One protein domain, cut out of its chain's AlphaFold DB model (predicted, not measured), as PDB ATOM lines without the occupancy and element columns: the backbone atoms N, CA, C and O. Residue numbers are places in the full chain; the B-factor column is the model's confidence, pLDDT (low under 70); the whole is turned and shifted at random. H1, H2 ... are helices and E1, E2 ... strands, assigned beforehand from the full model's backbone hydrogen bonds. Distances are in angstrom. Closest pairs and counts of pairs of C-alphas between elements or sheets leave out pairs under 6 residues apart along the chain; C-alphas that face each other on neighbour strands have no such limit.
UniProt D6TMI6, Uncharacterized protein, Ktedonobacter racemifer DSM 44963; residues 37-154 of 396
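What this domain is: This is residues 37 to 154 of the 396 residues of an uncharacterized protein of Ktedonobacter racemifer DSM 44963 (UniProt D6TMI6). Six antiparallel strands form a small closed barrel, with the long helix H2 packed along its outside over E6, while the short helix H1 stands up from the outside. E1 and E4 bend sharply. The 118 printed residues have H1 E1 E2 E3 H2 E4 E5 E6 along the chain, and round the ring run E1 E2 E3 E6 E4 E5 and back to E1. The class is mixed, and the whole is compact, with a radius of gyration of the C-alphas of 13.3 A and spans of 40 by 31 by 27 A.

How they stand to each other: Start with H1, residues 37 to 43, at a height over the sheet of 9.5 A. Next, E1, residues 45 to 54, E2, 58 to 64, and E3, 72 to 77, form a meander, each strand the antiparallel neighbour of the one before; find N 50 and O 62 at 2.9 A, N 61 and O 74 at 2.8 A. H2, residues 90 to 107, runs along E6, residues 147 to 152, at 7 degrees on the local plane; their closest C-alphas, Asn 94 and Tyr 147, are 5.9 A apart. E4, residues 112 to 122, and E5, 126 to 129, are a hairpin, with N 119 and O 128 at 3.0 A. Look for N 47 and O 127 at 2.8 A between E1 and E5, N 75 and O 149 at 2.9 A between E3 and E6, and N 116 and O 148 at 3.0 A between E4 and E6. O i to N i+4 pairs are within hydrogen-bond range in 12 of 14 cases in H2 and 1 of 3 in H1, where 3 of 4 O i to N i+3 pairs are.

Where its parts are: Find C-alpha 37 at (117.380, 152.692, 192.777), where H1 begins. E1, 22.9 A long, bends by 76 degrees at residue 50; H2 spans 26.0 A; E4, 24.6 A, bends by 77 degrees at residue 119. E6 ends at C-alpha 152, (129.018, 160.285, 186.548).

The domain as a whole: The C-alphas of Asp 38 and Asp 83, the two farthest apart, are 41.4 A apart. The printed part has no cut; the links E3 to H2 and E5 to E6 are long. Mean pLDDT of the printed part is 89.2, under 70 at residues 37 to 38, 40 to 41, 66 to 69 and 122 to 123.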
ATOM      1  N   GLN A  37     118.725 152.103 192.786       55.56
ATOM      2  CA  GLN A  37     117.380 152.692 192.777       55.56
ATOM      3  C   GLN A  37     117.389 154.205 193.035       55.56
ATOM      4  O   GLN A  37     116.617 154.927 192.410       55.56
ATOM      5  N   ASP A  38     118.299 154.695 193.882       66.06
ATOM      6  CA  ASP A  38     118.441 156.130 194.144       66.06
ATOM      7  C   ASP A  38     118.920 156.835 192.869       66.06
ATOM      8  O   ASP A  38     118.390 157.865 192.477       66.06
ATOM      9  N   ILE A  39     119.872 156.232 192.150       71.00
ATOM     10  CA  ILE A  39     120.418 156.788 190.903       71.00
ATOM     11  C   ILE A  39     119.358 156.843 189.791       71.00
ATOM     12  O   ILE A  39     119.327 157.817 189.042       71.00
ATOM     13  N   GLN A  40     118.485 155.834 189.680       69.56
ATOM     14  CA  GLN A  40     117.454 155.786 188.632       69.56
ATOM     15  C   GLN A  40     116.505 156.991 188.686       69.56
ATOM     16  O   GLN A  40     116.278 157.627 187.655       69.56
ATOM     17  N   GLY A  41     116.020 157.351 189.881       67.75
ATOM     18  CA  GLY A  41     115.128 158.501 190.071       67.75
ATOM     19  C   GLY A  41     115.759 159.849 189.704       67.75
ATOM     20  O   GLY A  41     115.042 160.802 189.424       67.75
ATOM     21  N   HIS A  42     117.092 159.925 189.658       77.50
ATOM     22  CA  HIS A  42     117.840 161.136 189.313       77.50
ATOM     23  C   HIS A  42     118.201 161.247 187.828       77.50
ATOM     24  O   HIS A  42     118.607 162.321 187.383       77.50
ATOM     25  N   VAL A  43     118.106 160.155 187.065       86.56
ATOM     26  CA  VAL A  43     118.411 160.156 185.626       86.56
ATOM     27  C   VAL A  43     117.165 160.414 184.792       86.56
ATOM     28  O   VAL A  43     117.252 161.131 183.798       86.56
ATOM     29  N   GLN A  44     116.016 159.862 185.173       91.00
ATOM     30  CA  GLN A  44     114.789 160.030 184.401       91.00
ATOM     31  C   GLN A  44     114.265 161.472 184.479       91.00
ATOM     32  O   GLN A  44     114.268 162.095 185.538       91.00
ATOM     33  N   GLY A  45     113.766 161.986 183.354       90.31
ATOM     34  CA  GLY A  45     113.151 163.306 183.255       90.31
ATOM     35  C   GLY A  45     114.017 164.330 182.526       90.31
ATOM     36  O   GLY A  45     114.902 163.997 181.734       90.31
ATOM     37  N   ARG A  46     113.707 165.610 182.750       91.31
ATOM     38  CA  ARG A  46     114.319 166.730 182.027       91.31
ATOM     39  C   ARG A  46     115.596 167.208 182.711       91.31
ATOM     40  O   ARG A  46     115.585 167.525 183.897       91.31
ATOM     41  N   HIS A  47     116.651 167.376 181.922       91.81
ATOM     42  CA  HIS A  47     117.926 167.949 182.344       91.81
ATOM     43  C   HIS A  47     118.271 169.200 181.541       91.81
ATOM     44  O   HIS A  47     118.007 169.280 180.337       91.81
ATOM     45  N   THR A  48     118.908 170.163 182.199       92.06
ATOM     46  CA  THR A  48     119.508 171.338 181.561       92.06
ATOM     47  C   THR A  48     120.923 171.002 181.113       92.06
ATOM     48  O   THR A  48     121.723 170.468 181.879       92.06
ATOM     49  N   ILE A  49     121.245 171.332 179.864       93.56
ATOM     50  CA  ILE A  49     122.583 171.156 179.303       93.56
ATOM     51  C   ILE A  49     123.407 172.391 179.665       93.56
ATOM     52  O   ILE A  49     123.086 173.506 179.262       93.56
ATOM     53  N   THR A  50     124.476 172.188 180.428       92.31
ATOM     54  CA  THR A  50     125.376 173.267 180.867       92.31
ATOM     55  C   THR A  50     126.567 173.437 179.935       92.31
ATOM     56  O   THR A  50     127.079 174.543 179.762       92.31
ATOM     57  N   HIS A  51     127.018 172.346 179.320       92.06
ATOM     58  CA  HIS A  51     128.134 172.348 178.390       92.06
ATOM     59  C   HIS A  51     128.022 171.176 177.412       92.06
ATOM     60  O   HIS A  51     127.521 170.111 177.768       92.06
ATOM     61  N   THR A  52     128.544 171.362 176.201       92.88
ATOM     62  CA  THR A  52     128.548 170.347 175.146       92.88
ATOM     63  C   THR A  52     129.931 170.283 174.521       92.88
ATOM     64  O   THR A  52     130.420 171.290 174.009       92.88
ATOM     65  N   LEU A  53     130.534 169.095 174.506       91.25
ATOM     66  CA  LEU A  53     131.667 168.793 173.634       91.25
ATOM     67  C   LEU A  53     131.145 168.038 172.418       91.25
ATOM     68  O   LEU A  53     130.323 167.131 172.542       91.25
ATOM     69  N   ARG A  54     131.617 168.423 171.237       90.38
ATOM     70  CA  ARG A  54     131.188 167.845 169.965       90.38
ATOM     71  C   ARG A  54     132.391 167.270 169.238       90.38
ATOM     72  O   ARG A  54     133.355 167.991 168.997       90.38
ATOM     73  N   SER A  55     132.292 166.001 168.863       87.75
ATOM     74  CA  SER A  55     133.135 165.393 167.837       87.75
ATOM     75  C   SER A  55     132.323 165.202 166.554       87.75
ATOM     76  O   SER A  55     131.126 165.506 166.500       87.75
ATOM     77  N   GLN A  56     132.967 164.690 165.507       86.62
ATOM     78  CA  GLN A  56     132.291 164.424 164.240       86.62
ATOM     79  C   GLN A  56     131.114 163.453 164.384       86.62
ATOM     80  O   GLN A  56     130.086 163.694 163.768       86.62
ATOM     81  N   ALA A  57     131.229 162.429 165.239       89.94
ATOM     82  CA  ALA A  57     130.219 161.374 165.385       89.94
ATOM     83  C   ALA A  57     129.542 161.325 166.767       89.94
ATOM     84  O   ALA A  57     128.538 160.636 166.937       89.94
ATOM     85  N   THR A  58     130.051 162.057 167.768       92.94
ATOM     86  CA  THR A  58     129.496 162.018 169.132       92.94
ATOM     87  C   THR A  58     129.296 163.393 169.756       92.94
ATOM     88  O   THR A  58     129.945 164.378 169.394       92.94
ATOM     89  N   LEU A  59     128.398 163.436 170.736       93.81
ATOM     90  CA  LEU A  59     128.192 164.547 171.649       93.81
ATOM     91  C   LEU A  59     128.423 164.078 173.075       93.81
ATOM     92  O   LEU A  59     127.883 163.054 173.484       93.81
ATOM     93  N   ILE A  60     129.172 164.871 173.833       95.12
ATOM     94  CA  ILE A  60     129.290 164.738 175.277       95.12
ATOM     95  C   ILE A  60     128.550 165.912 175.909       95.12
ATOM     96  O   ILE A  60     128.987 167.059 175.797       95.12
ATOM     97  N   LEU A  61     127.422 165.634 176.556       95.06
ATOM     98  CA  LEU A  61     126.594 166.630 177.229       95.06
ATOM     99  C   LEU A  61     126.887 166.602 178.726       95.06
ATOM    100  O   LEU A  61     126.815 165.553 179.362       95.06
ATOM    101  N   PHE A  62     127.185 167.757 179.301       93.81
ATOM    102  CA  PHE A  62     127.237 167.946 180.745       93.81
ATOM    103  C   PHE A  62     125.886 168.470 181.188       93.81
ATOM    104  O   PHE A  62     125.433 169.508 180.693       93.81
ATOM    105  N   VAL A  63     125.235 167.743 182.089       92.12
ATOM    106  CA  VAL A  63     123.836 168.000 182.417       92.12
ATOM    107  C   VAL A  63     123.615 168.132 183.915       92.12
ATOM    108  O   VAL A  63     124.310 167.512 184.725       92.12
ATOM    109  N   GLU A  64     122.640 168.962 184.259       87.38
ATOM    110  CA  GLU A  64     122.167 169.195 185.619       87.38
ATOM    111  C   GLU A  64     120.646 169.007 185.659       87.38
ATOM    112  O   GLU A  64     119.935 169.373 184.719       87.38
ATOM    113  N   SER A  65     120.141 168.459 186.760       77.06
ATOM    114  CA  SER A  65     118.712 168.398 187.067       77.06
ATOM    115  C   SER A  65     118.493 168.923 188.482       77.06
ATOM    116  O   SER A  65     119.367 168.779 189.336       77.06
ATOM    117  N   GLN A  66     117.330 169.534 188.727       67.19
ATOM    118  CA  GLN A  66     116.943 170.025 190.056       67.19
ATOM    119  C   GLN A  66     116.919 168.899 191.096       67.19
ATOM    120  O   GLN A  66     117.194 169.146 192.268       67.19
ATOM    121  N   ASP A  67     116.650 167.675 190.643       66.44
ATOM    122  CA  ASP A  67     116.561 166.492 191.489       66.44
ATOM    123  C   ASP A  67     117.865 165.684 191.507       66.44
ATOM    124  O   ASP A  67     118.006 164.791 192.337       66.44
ATOM    125  N   ALA A  68     118.829 165.951 190.616       62.56
ATOM    126  CA  ALA A  68     120.041 165.143 190.514       62.56
ATOM    127  C   ALA A  68     121.029 165.445 191.650       62.56
ATOM    128  O   ALA A  68     121.658 166.498 191.703       62.56
ATOM    129  N   ILE A  69     121.236 164.458 192.524       69.12
ATOM    130  CA  ILE A  69     122.218 164.535 193.620       69.12
ATOM    131  C   ILE A  69     123.663 164.492 193.087       69.12
ATOM    132  O   ILE A  69     124.590 164.974 193.739       69.12
ATOM    133  N   ILE A  70     123.870 163.914 191.899       75.69
ATOM    134  CA  ILE A  70     125.186 163.743 191.279       75.69
ATOM    135  C   ILE A  70     125.253 164.446 189.917       75.69
ATOM    136  O   ILE A  70     124.344 164.271 189.107       75.69
ATOM    137  N   PRO A  71     126.331 165.195 189.609       85.12
ATOM    138  CA  PRO A  71     126.499 165.779 188.285       85.12
ATOM    139  C   PRO A  71     126.695 164.678 187.235       85.12
ATOM    140  O   PRO A  71     127.499 163.756 187.430       85.12
ATOM    141  N   LEU A  72     125.985 164.782 186.112       92.12
ATOM    142  CA  LEU A  72     125.966 163.756 185.072       92.12
ATOM    143  C   LEU A  72     126.657 164.221 183.790       92.12
ATOM    144  O   LEU A  72     126.761 165.411 183.475       92.12
ATOM    145  N   CYS A  73     127.123 163.233 183.039       94.31
ATOM    146  CA  CYS A  73     127.650 163.381 181.700       94.31
ATOM    147  C   CYS A  73     126.990 162.340 180.790       94.31
ATOM    148  O   CYS A  73     126.877 161.173 181.167       94.31
ATOM    149  N   LEU A  74     126.540 162.759 179.610       95.94
ATOM    150  CA  LEU A  74     125.875 161.906 178.632       95.94
ATOM    151  C   LEU A  74     126.735 161.815 177.373       95.94
ATOM    152  O   LEU A  74     127.104 162.856 176.836       95.94
ATOM    153  N   LYS A  75     127.014 160.606 176.874       96.75
ATOM    154  CA  LYS A  75     127.599 160.396 175.535       96.75
ATOM    155  C   LYS A  75     126.507 159.935 174.579       96.75
ATOM    156  O   LYS A  75     125.797 158.975 174.863       96.75
ATOM    157  N   LEU A  76     126.367 160.637 173.461       94.50
ATOM    158  CA  LEU A  76     125.397 160.344 172.415       94.50
ATOM    159  C   LEU A  76     126.130 160.182 171.090       94.50
ATOM    160  O   LEU A  76     126.986 161.002 170.758       94.50
ATOM    161  N   TRP A  77     125.745 159.180 170.316       94.38
ATOM    162  CA  TRP A  77     126.088 159.098 168.901       94.38
ATOM    163  C   TRP A  77     125.107 159.931 168.076       94.38
ATOM    164  O   TRP A  77     123.938 160.060 168.436       94.38
ATOM    165  N   HIS A  78     125.579 160.528 166.984       90.38
ATOM    166  CA  HIS A  78     124.729 161.240 166.029       90.38
ATOM    167  C   HIS A  78     125.147 160.913 164.596       90.38
ATOM    168  O   HIS A  78     126.225 160.368 164.373       90.38
ATOM    169  N   ALA A  79     124.273 161.223 163.639       88.94
ATOM    170  CA  ALA A  79     124.441 160.813 162.253       88.94
ATOM    171  C   ALA A  79     125.727 161.371 161.628       88.94
ATOM    172  O   ALA A  79     125.827 162.561 161.324       88.94
ATOM    173  N   PHE A  80     126.688 160.481 161.396       88.62
ATOM    174  CA  PHE A  80     127.941 160.769 160.709       88.62
ATOM    175  C   PHE A  80     128.465 159.508 160.011       88.62
ATOM    176  O   PHE A  80     128.322 158.396 160.533       88.62
ATOM    177  N   GLU A  81     129.060 159.656 158.829       88.56
ATOM    178  CA  GLU A  81     129.585 158.519 158.069       88.56
ATOM    179  C   GLU A  81     130.860 158.883 157.304       88.56
ATOM    180  O   GLU A  81     130.906 159.886 156.590       88.56
ATOM    181  N   ASN A  82     131.898 158.064 157.479       87.00
ATOM    182  CA  ASN A  82     133.147 158.066 156.719       87.00
ATOM    183  C   ASN A  82     133.867 156.704 156.875       87.00
ATOM    184  O   ASN A  82     133.324 155.747 157.429       87.00
ATOM    185  N   ASP A  83     135.127 156.610 156.444       84.50
ATOM    186  CA  ASP A  83     135.908 155.369 156.564       84.50
ATOM    187  C   ASP A  83     136.217 154.955 158.019       84.50
ATOM    188  O   ASP A  83     136.625 153.820 158.267       84.50
ATOM    189  N   ILE A  84     135.969 155.816 159.012       83.19
ATOM    190  CA  ILE A  84     136.183 155.547 160.444       83.19
ATOM    191  C   ILE A  84     134.853 155.261 161.152       83.19
ATOM    192  O   ILE A  84     134.720 154.227 161.806       83.19
ATOM    193  N   TYR A  85     133.857 156.120 160.976       86.31
ATOM    194  CA  TYR A  85     132.568 156.080 161.655       86.31
ATOM    195  C   TYR A  85     131.467 155.641 160.698       86.31
ATOM    196  O   TYR A  85     131.341 156.165 159.598       86.31
ATOM    197  N   VAL A  86     130.634 154.710 161.148       89.25
ATOM    198  CA  VAL A  86     129.421 154.290 160.441       89.25
ATOM    199  C   VAL A  86     128.292 154.455 161.437       89.25
ATOM    200  O   VAL A  86     128.119 153.598 162.295       89.25
ATOM    201  N   THR A  87     127.636 155.613 161.416       89.25
ATOM    202  CA  THR A  87     126.604 155.995 162.398       89.25
ATOM    203  C   THR A  87     125.414 156.686 161.741       89.25
ATOM    204  O   THR A  87     124.735 157.490 162.367       89.25
ATOM    205  N   SER A  88     125.157 156.403 160.463       87.81
ATOM    206  CA  SER A  88     124.071 157.025 159.700       87.81
ATOM    207  C   SER A  88     122.670 156.593 160.153       87.81
ATOM    208  O   SER A  88     121.705 157.306 159.874       87.81
ATOM    209  N   ASP A  89     122.546 155.491 160.899       91.44
ATOM    210  CA  ASP A  89     121.286 155.004 161.460       91.44
ATOM    211  C   ASP A  89     121.315 154.845 162.996       91.44
ATOM    212  O   ASP A  89     122.368 154.709 163.631       91.44
ATOM    213  N   ILE A  90     120.120 154.874 163.597       93.19
ATOM    214  CA  ILE A  90     119.918 154.820 165.054       93.19
ATOM    215  C   ILE A  90     120.297 153.450 165.632       93.19
ATOM    216  O   ILE A  90     120.821 153.394 166.744       93.19
ATOM    217  N   ASP A  91     120.062 152.357 164.904       92.44
ATOM    218  CA  ASP A  91     120.325 151.008 165.412       92.44
ATOM    219  C   ASP A  91     121.835 150.799 165.587       92.44
ATOM    220  O   ASP A  91     122.287 150.311 166.627       92.44
ATOM    221  N   THR A  92     122.635 151.269 164.626       92.88
ATOM    222  CA  THR A  92     124.098 151.274 164.729       92.88
ATOM    223  C   THR A  92     124.586 152.173 165.867       92.88
ATOM    224  O   THR A  92     125.425 151.747 166.664       92.88
ATOM    225  N   CYS A  93     124.023 153.379 166.016       94.50
ATOM    226  CA  CYS A  93     124.327 154.270 167.144       94.50
ATOM    227  C   CYS A  93     124.082 153.584 168.499       94.50
ATOM    228  O   CYS A  93     124.943 153.594 169.377       94.50
ATOM    229  N   ASN A  94     122.921 152.946 168.658       95.38
ATOM    230  CA  ASN A  94     122.545 152.248 169.884       95.38
ATOM    231  C   ASN A  94     123.424 151.014 170.148       95.38
ATOM    232  O   ASN A  94     123.770 150.748 171.300       95.38
ATOM    233  N   SER A  95     123.831 150.294 169.100       93.75
ATOM    234  CA  SER A  95     124.791 149.190 169.198       93.75
ATOM    235  C   SER A  95     126.141 149.663 169.751       93.75
ATOM    236  O   SER A  95     126.665 149.076 170.700       93.75
ATOM    237  N   TYR A  96     126.668 150.786 169.251       94.88
ATOM    238  CA  TYR A  96     127.890 151.386 169.799       94.88
ATOM    239  C   TYR A  96     127.705 151.885 171.235       94.88
ATOM    240  O   TYR A  96     128.576 151.648 172.069       94.88
ATOM    241  N   THR A  97     126.566 152.498 171.575       95.94
ATOM    242  CA  THR A  97     126.246 152.882 172.963       95.94
ATOM    243  C   THR A  97     126.270 151.668 173.904       95.94
ATOM    244  O   THR A  97     126.866 151.734 174.983       95.94
ATOM    245  N   LEU A  98     125.663 150.543 173.504       95.19
ATOM    246  CA  LEU A  98     125.653 149.298 174.283       95.19
ATOM    247  C   LEU A  98     127.059 148.722 174.468       95.19
ATOM    248  O   LEU A  98     127.455 148.403 175.594       95.19
ATOM    249  N   ASN A  99     127.823 148.618 173.380       92.12
ATOM    250  CA  ASN A  99     129.195 148.114 173.408       92.12
ATOM    251  C   ASN A  99     130.090 149.000 174.284       92.12
ATOM    252  O   ASN A  99     130.834 148.497 175.131       92.12
ATOM    253  N   GLY A 100     129.959 150.320 174.137       93.31
ATOM    254  CA  GLY A 100     130.662 151.314 174.938       93.31
ATOM    255  C   GLY A 100     130.349 151.180 176.422       93.31
ATOM    256  O   GLY A 100     131.281 151.129 177.226       93.31
ATOM    257  N   PHE A 101     129.073 151.024 176.793       95.25
ATOM    258  CA  PHE A 101     128.685 150.775 178.183       95.25
ATOM    259  C   PHE A 101     129.299 149.485 178.734       95.25
ATOM    260  O   PHE A 101     129.917 149.494 179.803       95.25
ATOM    261  N   ALA A 102     129.133 148.374 178.010       92.38
ATOM    262  CA  ALA A 102     129.568 147.055 178.452       92.38
ATOM    263  C   ALA A 102     131.083 146.994 178.680       92.38
ATOM    264  O   ALA A 102     131.534 146.401 179.664       92.38
ATOM    265  N   PHE A 103     131.855 147.625 177.793       91.19
ATOM    266  CA  PHE A 103     133.308 147.624 177.854       91.19
ATOM    267  C   PHE A 103     133.847 148.616 178.889       91.19
ATOM    268  O   PHE A 103     134.536 148.213 179.827       91.19
ATOM    269  N   ASN A 104     133.490 149.898 178.775       93.19
ATOM    270  CA  ASN A 104     134.114 150.953 179.571       93.19
ATOM    271  C   ASN A 104     133.828 150.826 181.078       93.19
ATOM    272  O   ASN A 104     134.690 151.136 181.902       93.19
ATOM    273  N   ARG A 105     132.661 150.295 181.477       92.94
ATOM    274  CA  ARG A 105     132.334 150.092 182.903       92.94
ATOM    275  C   ARG A 105     133.302 149.149 183.631       92.94
ATOM    276  O   ARG A 105     133.379 149.203 184.854       92.94
ATOM    277  N   ARG A 106     134.033 148.297 182.897       91.12
ATOM    278  CA  ARG A 106     135.079 147.419 183.452       91.12
ATOM    279  C   ARG A 106     136.350 148.183 183.816       91.12
ATOM    280  O   ARG A 106     137.019 147.815 184.772       91.12
ATOM    281  N   HIS A 107     136.656 149.243 183.069       89.94
ATOM    282  CA  HIS A 107     137.870 150.050 183.224       89.94
ATOM    283  C   HIS A 107     137.656 151.320 184.057       89.94
ATOM    284  O   HIS A 107     138.623 151.929 184.515       89.94
ATOM    285  N   ALA A 108     136.398 151.686 184.306       91.69
ATOM    286  CA  ALA A 108     136.028 152.762 185.215       91.69
ATOM    287  C   ALA A 108     134.810 152.365 186.077       91.69
ATOM    288  O   ALA A 108     133.695 152.874 185.875       91.69
ATOM    289  N   PRO A 109     134.984 151.427 187.027       87.56
ATOM    290  CA  PRO A 109     133.889 150.960 187.867       87.56
ATOM    291  C   PRO A 109     133.255 152.122 188.638       87.56
ATOM    292  O   PRO A 109     133.934 152.955 189.235       87.56
ATOM    293  N   GLY A 110     131.922 152.188 188.610       87.25
ATOM    294  CA  GLY A 110     131.149 153.230 189.285       87.25
ATOM    295  C   GLY A 110     131.047 154.567 188.542       87.25
ATOM    296  O   GLY A 110     130.360 155.455 189.052       87.25
ATOM    297  N   VAL A 111     131.676 154.714 187.366       92.44
ATOM    298  CA  VAL A 111     131.532 155.893 186.489       92.44
ATOM    299  C   VAL A 111     130.355 155.731 185.534       92.44
ATOM    300  O   VAL A 111     129.501 156.608 185.462       92.44
ATOM    301  N   TYR A 112     130.289 154.606 184.825       94.19
ATOM    302  CA  TYR A 112     129.239 154.313 183.851       94.19
ATOM    303  C   TYR A 112     127.997 153.769 184.563       94.19
ATOM    304  O   TYR A 112     128.058 152.709 185.187       94.19
ATOM    305  N   LEU A 113     126.883 154.499 184.487       93.75
ATOM    306  CA  LEU A 113     125.661 154.217 185.250       93.75
ATOM    307  C   LEU A 113     124.679 153.321 184.489       93.75
ATOM    308  O   LEU A 113     123.958 152.545 185.106       93.75
ATOM    309  N   GLY A 114     124.654 153.422 183.162       94.81
ATOM    310  CA  GLY A 114     123.714 152.709 182.302       94.81
ATOM    311  C   GLY A 114     123.488 153.458 180.998       94.81
ATOM    312  O   GLY A 114     124.270 154.342 180.639       94.81
ATOM    313  N   ILE A 115     122.403 153.126 180.311       97.12
ATOM    314  CA  ILE A 115     121.928 153.860 179.134       97.12
ATOM    315  C   ILE A 115     120.493 154.334 179.369       97.12
ATOM    316  O   ILE A 115     119.760 153.691 180.118       97.12
ATOM    317  N   ALA A 116     120.084 155.430 178.740       96.56
ATOM    318  CA  ALA A 116     118.714 155.934 178.837       96.56
ATOM    319  C   ALA A 116     118.196 156.375 177.457       96.56
ATOM    320  O   ALA A 116     118.962 156.992 176.706       96.56
ATOM    321  N   PRO A 117     116.928 156.077 177.108       97.12
ATOM    322  CA  PRO A 117     116.328 156.558 175.870       97.12
ATOM    323  C   PRO A 117     116.176 158.078 175.914       97.12
ATOM    324  O   PRO A 117     115.916 158.658 176.970       97.12
ATOM    325  N   ILE A 118     116.326 158.723 174.763       95.94
ATOM    326  CA  ILE A 118     116.194 160.171 174.608       95.94
ATOM    327  C   ILE A 118     114.843 160.461 173.960       95.94
ATOM    328  O   ILE A 118     114.645 160.163 172.781       95.94
ATOM    329  N   TYR A 119     113.923 161.071 174.708       94.19
ATOM    330  CA  TYR A 119     112.588 161.407 174.196       94.19
ATOM    331  C   TYR A 119     112.536 162.800 173.573       94.19
ATOM    332  O   TYR A 119     111.881 162.996 172.551       94.19
ATOM    333  N   HIS A 120     113.283 163.754 174.134       89.06
ATOM    334  CA  HIS A 120     113.403 165.094 173.571       89.06
ATOM    335  C   HIS A 120     114.839 165.598 173.651       89.06
ATOM    336  O   HIS A 120     115.462 165.612 174.709       89.06
ATOM    337  N   PHE A 121     115.341 166.077 172.517       88.50
ATOM    338  CA  PHE A 121     116.612 166.783 172.409       88.50
ATOM    339  C   PHE A 121     116.420 167.950 171.438       88.50
ATOM    340  O   PHE A 121     116.704 167.851 170.246       88.50
ATOM    341  N   GLN A 122     115.830 169.035 171.944       67.69
ATOM    342  CA  GLN A 122     115.517 170.240 171.171       67.69
ATOM    343  C   GLN A 122     116.315 171.438 171.705       67.69
ATOM    344  O   GLN A 122     116.622 171.529 172.896       67.69
ATOM    345  N   ASP A 123     116.704 172.327 170.790       68.88
ATOM    346  CA  ASP A 123     117.409 173.597 171.027       68.88
ATOM    347  C   ASP A 123     118.793 173.514 171.694       68.88
ATOM    348  O   ASP A 123     119.385 174.541 172.014       68.88
ATOM    349  N   GLN A 124     119.343 172.310 171.895       73.25
ATOM    350  CA  GLN A 124     120.632 172.067 172.571       73.25
ATOM    351  C   GLN A 124     120.728 172.648 173.999       73.25
ATOM    352  O   GLN A 124     121.813 172.681 174.572       73.25
ATOM    353  N   GLN A 125     119.608 173.077 174.588       87.50
ATOM    354  CA  GLN A 125     119.553 173.633 175.945       87.50
ATOM    355  C   GLN A 125     119.045 172.631 176.981       87.50
ATOM    356  O   GLN A 125     119.386 172.727 178.159       87.50
ATOM    357  N   SER A 126     118.221 171.671 176.564       90.94
ATOM    358  CA  SER A 126     117.709 170.638 177.457       90.94
ATOM    359  C   SER A 126     117.586 169.296 176.759       90.94
ATOM    360  O   SER A 126     117.387 169.233 175.545       90.94
ATOM    361  N   ILE A 127     117.663 168.236 177.554       93.56
ATOM    362  CA  ILE A 127     117.461 166.857 177.123       93.56
ATOM    363  C   ILE A 127     116.493 166.169 178.082       93.56
ATOM    364  O   ILE A 127     116.563 166.381 179.291       93.56
ATOM    365  N   GLU A 128     115.569 165.379 177.549       93.75
ATOM    366  CA  GLU A 128     114.655 164.551 178.334       93.75
ATOM    367  C   GLU A 128     115.014 163.078 178.158       93.75
ATOM    368  O   GLU A 128     115.021 162.562 177.036       93.75
ATOM    369  N   LEU A 129     115.322 162.429 179.280       94.81
ATOM    370  CA  LEU A 129     115.705 161.026 179.353       94.81
ATOM    371  C   LEU A 129     114.556 160.185 179.914       94.81
ATOM    372  O   LEU A 129     113.869 160.603 180.850       94.81
ATOM    373  N   GLY A 130     114.377 158.983 179.375       94.44
ATOM    374  CA  GLY A 130     113.522 157.969 179.984       94.44
ATOM    375  C   GLY A 130     114.213 157.210 181.114       94.44
ATOM    376  O   GLY A 130     115.162 157.693 181.734       94.44
ATOM    377  N   GLU A 131     113.709 156.013 181.402       93.69
ATOM    378  CA  GLU A 131     114.225 155.173 182.483       93.69
ATOM    379  C   GLU A 131     115.684 154.749 182.229       93.69
ATOM    380  O   GLU A 131     116.059 154.353 181.123       93.69
ATOM    381  N   LEU A 132     116.515 154.813 183.275       94.00
ATOM    382  CA  LEU A 132     117.896 154.336 183.223       94.00
ATOM    383  C   LEU A 132     117.942 152.802 183.236       94.00
ATOM    384  O   LEU A 132     117.614 152.159 184.238       94.00
ATOM    385  N   LEU A 133     118.488 152.235 182.163       94.12
ATOM    386  CA  LEU A 133     118.776 150.813 182.024       94.12
ATOM    387  C   LEU A 133     120.206 150.517 182.504       94.12
ATOM    388  O   LEU A 133     121.188 150.845 181.833       94.12
ATOM    389  N   THR A 134     120.337 149.865 183.661       92.94
ATOM    390  CA  THR A 134     121.638 149.486 184.260       92.94
ATOM    391  C   THR A 134     122.163 148.135 183.753       92.94
ATOM    392  O   THR A 134     123.367 147.862 183.797       92.94
ATOM    393  N   HIS A 135     121.271 147.304 183.206       92.44
ATOM    394  CA  HIS A 135     121.571 146.004 182.597       92.44
ATOM    395  C   HIS A 135     120.904 145.858 181.216       92.44
ATOM    396  O   HIS A 135     120.160 144.899 181.006       92.44
ATOM    397  N   PRO A 136     121.135 146.800 180.283       93.75
ATOM    398  CA  PRO A 136     120.427 146.820 179.013       93.75
ATOM    399  C   PRO A 136     120.778 145.598 178.160       93.75
ATOM    400  O   PRO A 136     121.944 145.200 178.081       93.75
ATOM    401  N   GLN A 137     119.767 145.033 177.507       90.88
ATOM    402  CA  GLN A 137     119.907 144.037 176.447       90.88
ATOM    403  C   GLN A 137     119.413 144.614 175.110       90.88
ATOM    404  O   GLN A 137     118.514 145.460 175.113       90.88
ATOM    405  N   PRO A 138     119.972 144.188 173.959       89.44
ATOM    406  CA  PRO A 138     119.585 144.724 172.651       89.44
ATOM    407  C   PRO A 138     118.083 144.624 172.339       89.44
ATOM    408  O   PRO A 138     117.529 145.511 171.701       89.44
ATOM    409  N   ASP A 139     117.416 143.566 172.802       89.00
ATOM    410  CA  ASP A 139     115.988 143.301 172.589       89.00
ATOM    411  C   ASP A 139     115.055 144.179 173.442       89.00
ATOM    412  O   ASP A 139     113.854 144.230 173.183       89.00
ATOM    413  N   GLN A 140     115.602 144.884 174.436       87.69
ATOM    414  CA  GLN A 140     114.872 145.814 175.304       87.69
ATOM    415  C   GLN A 140     114.858 147.249 174.765       87.69
ATOM    416  O   GLN A 140     114.143 148.089 175.306       87.69
ATOM    417  N   LEU A 141     115.646 147.550 173.728       93.50
ATOM    418  CA  LEU A 141     115.699 148.894 173.166       93.50
ATOM    419  C   LEU A 141     114.436 149.211 172.361       93.50
ATOM    420  O   LEU A 141     114.033 148.478 171.457       93.50
ATOM    421  N   GLU A 142     113.833 150.355 172.670       94.12
ATOM    422  CA  GLU A 142     112.705 150.900 171.918       94.12
ATOM    423  C   GLU A 142     113.094 151.180 170.456       94.12
ATOM    424  O   GLU A 142     114.039 151.920 170.162       94.12
ATOM    425  N   LYS A 143     112.333 150.614 169.515       92.94
ATOM    426  CA  LYS A 143     112.590 150.781 168.081       92.94
ATOM    427  C   LYS A 143     112.457 152.250 167.667       92.94
ATOM    428  O   LYS A 143     111.408 152.856 167.863       92.94
ATOM    429  N   GLY A 144     113.483 152.778 167.000       93.12
ATOM    430  CA  GLY A 144     113.497 154.156 166.496       93.12
ATOM    431  C   GLY A 144     113.798 155.219 167.557       93.12
ATOM    432  O   GLY A 144     113.687 156.406 167.257       93.12
ATOM    433  N   VAL A 145     114.193 154.817 168.768       95.56
ATOM    434  CA  VAL A 145     114.600 155.723 169.848       95.56
ATOM    435  C   VAL A 145     116.116 155.671 170.010       95.56
ATOM    436  O   VAL A 145     116.707 154.593 170.066       95.56
ATOM    437  N   LEU A 146     116.759 156.837 170.084       96.06
ATOM    438  CA  LEU A 146     118.196 156.950 170.338       96.06
ATOM    439  C   LEU A 146     118.475 156.868 171.842       96.06
ATOM    440  O   LEU A 146     117.756 157.469 172.641       96.06
ATOM    441  N   TYR A 147     119.542 156.172 172.221       97.25
ATOM    442  CA  TYR A 147     119.964 156.025 173.611       97.25
ATOM    443  C   TYR A 147     121.248 156.804 173.901       97.25
ATOM    444  O   TYR A 147     122.215 156.759 173.137       97.25
ATOM    445  N   ALA A 148     121.271 157.473 175.054       97.06
ATOM    446  CA  ALA A 148     122.464 158.085 175.624       97.06
ATOM    447  C   ALA A 148     123.163 157.116 176.582       97.06
ATOM    448  O   ALA A 148     122.513 156.453 177.391       97.06
ATOM    449  N   LEU A 149     124.494 157.100 176.556       97.31
ATOM    450  CA  LEU A 149     125.314 156.519 177.614       97.31
ATOM    451  C   LEU A 149     125.368 157.488 178.797       97.31
ATOM    452  O   LEU A 149     125.815 158.623 178.638       97.31
ATOM    453  N   VAL A 150     124.947 157.041 179.979       96.31
ATOM    454  CA  VAL A 150     124.850 157.871 181.187       96.31
ATOM    455  C   VAL A 150     126.038 157.601 182.110       96.31
ATOM    456  O   VAL A 150     126.306 156.459 182.492       96.31
ATOM    457  N   MET A 151     126.752 158.658 182.496       94.75
ATOM    458  CA  MET A 151     127.976 158.588 183.296       94.75
ATOM    459  C   MET A 151     127.957 159.602 184.441       94.75
ATOM    460  O   MET A 151     127.397 160.694 184.320       94.75
ATOM    461  N   LYS A 152     128.645 159.285 185.541       92.00
ATOM    462  CA  LYS A 152     129.018 160.285 186.548       92.00
ATOM    463  C   LYS A 152     130.027 161.254 185.944       92.00
ATOM    464  O   LYS A 152     131.026 160.832 185.360       92.00
ATOM    465  N   ARG A 153     129.816 162.553 186.136       91.00
ATOM    466  CA  ARG A 153     130.818 163.561 185.780       91.00
ATOM    467  C   ARG A 153     131.969 163.504 186.783       91.00
ATOM    468  O   ARG A 153     131.774 163.741 187.974       91.00
ATOM    469  N   LEU A 154     133.174 163.226 186.294       90.69
ATOM    470  CA  LEU A 154     134.384 163.240 187.114       90.69
ATOM    471  C   LEU A 154     134.995 164.657 187.213       90.69
ATOM    472  O   LEU A 154     134.881 165.439 186.261       90.69
TER     473      LEU A 154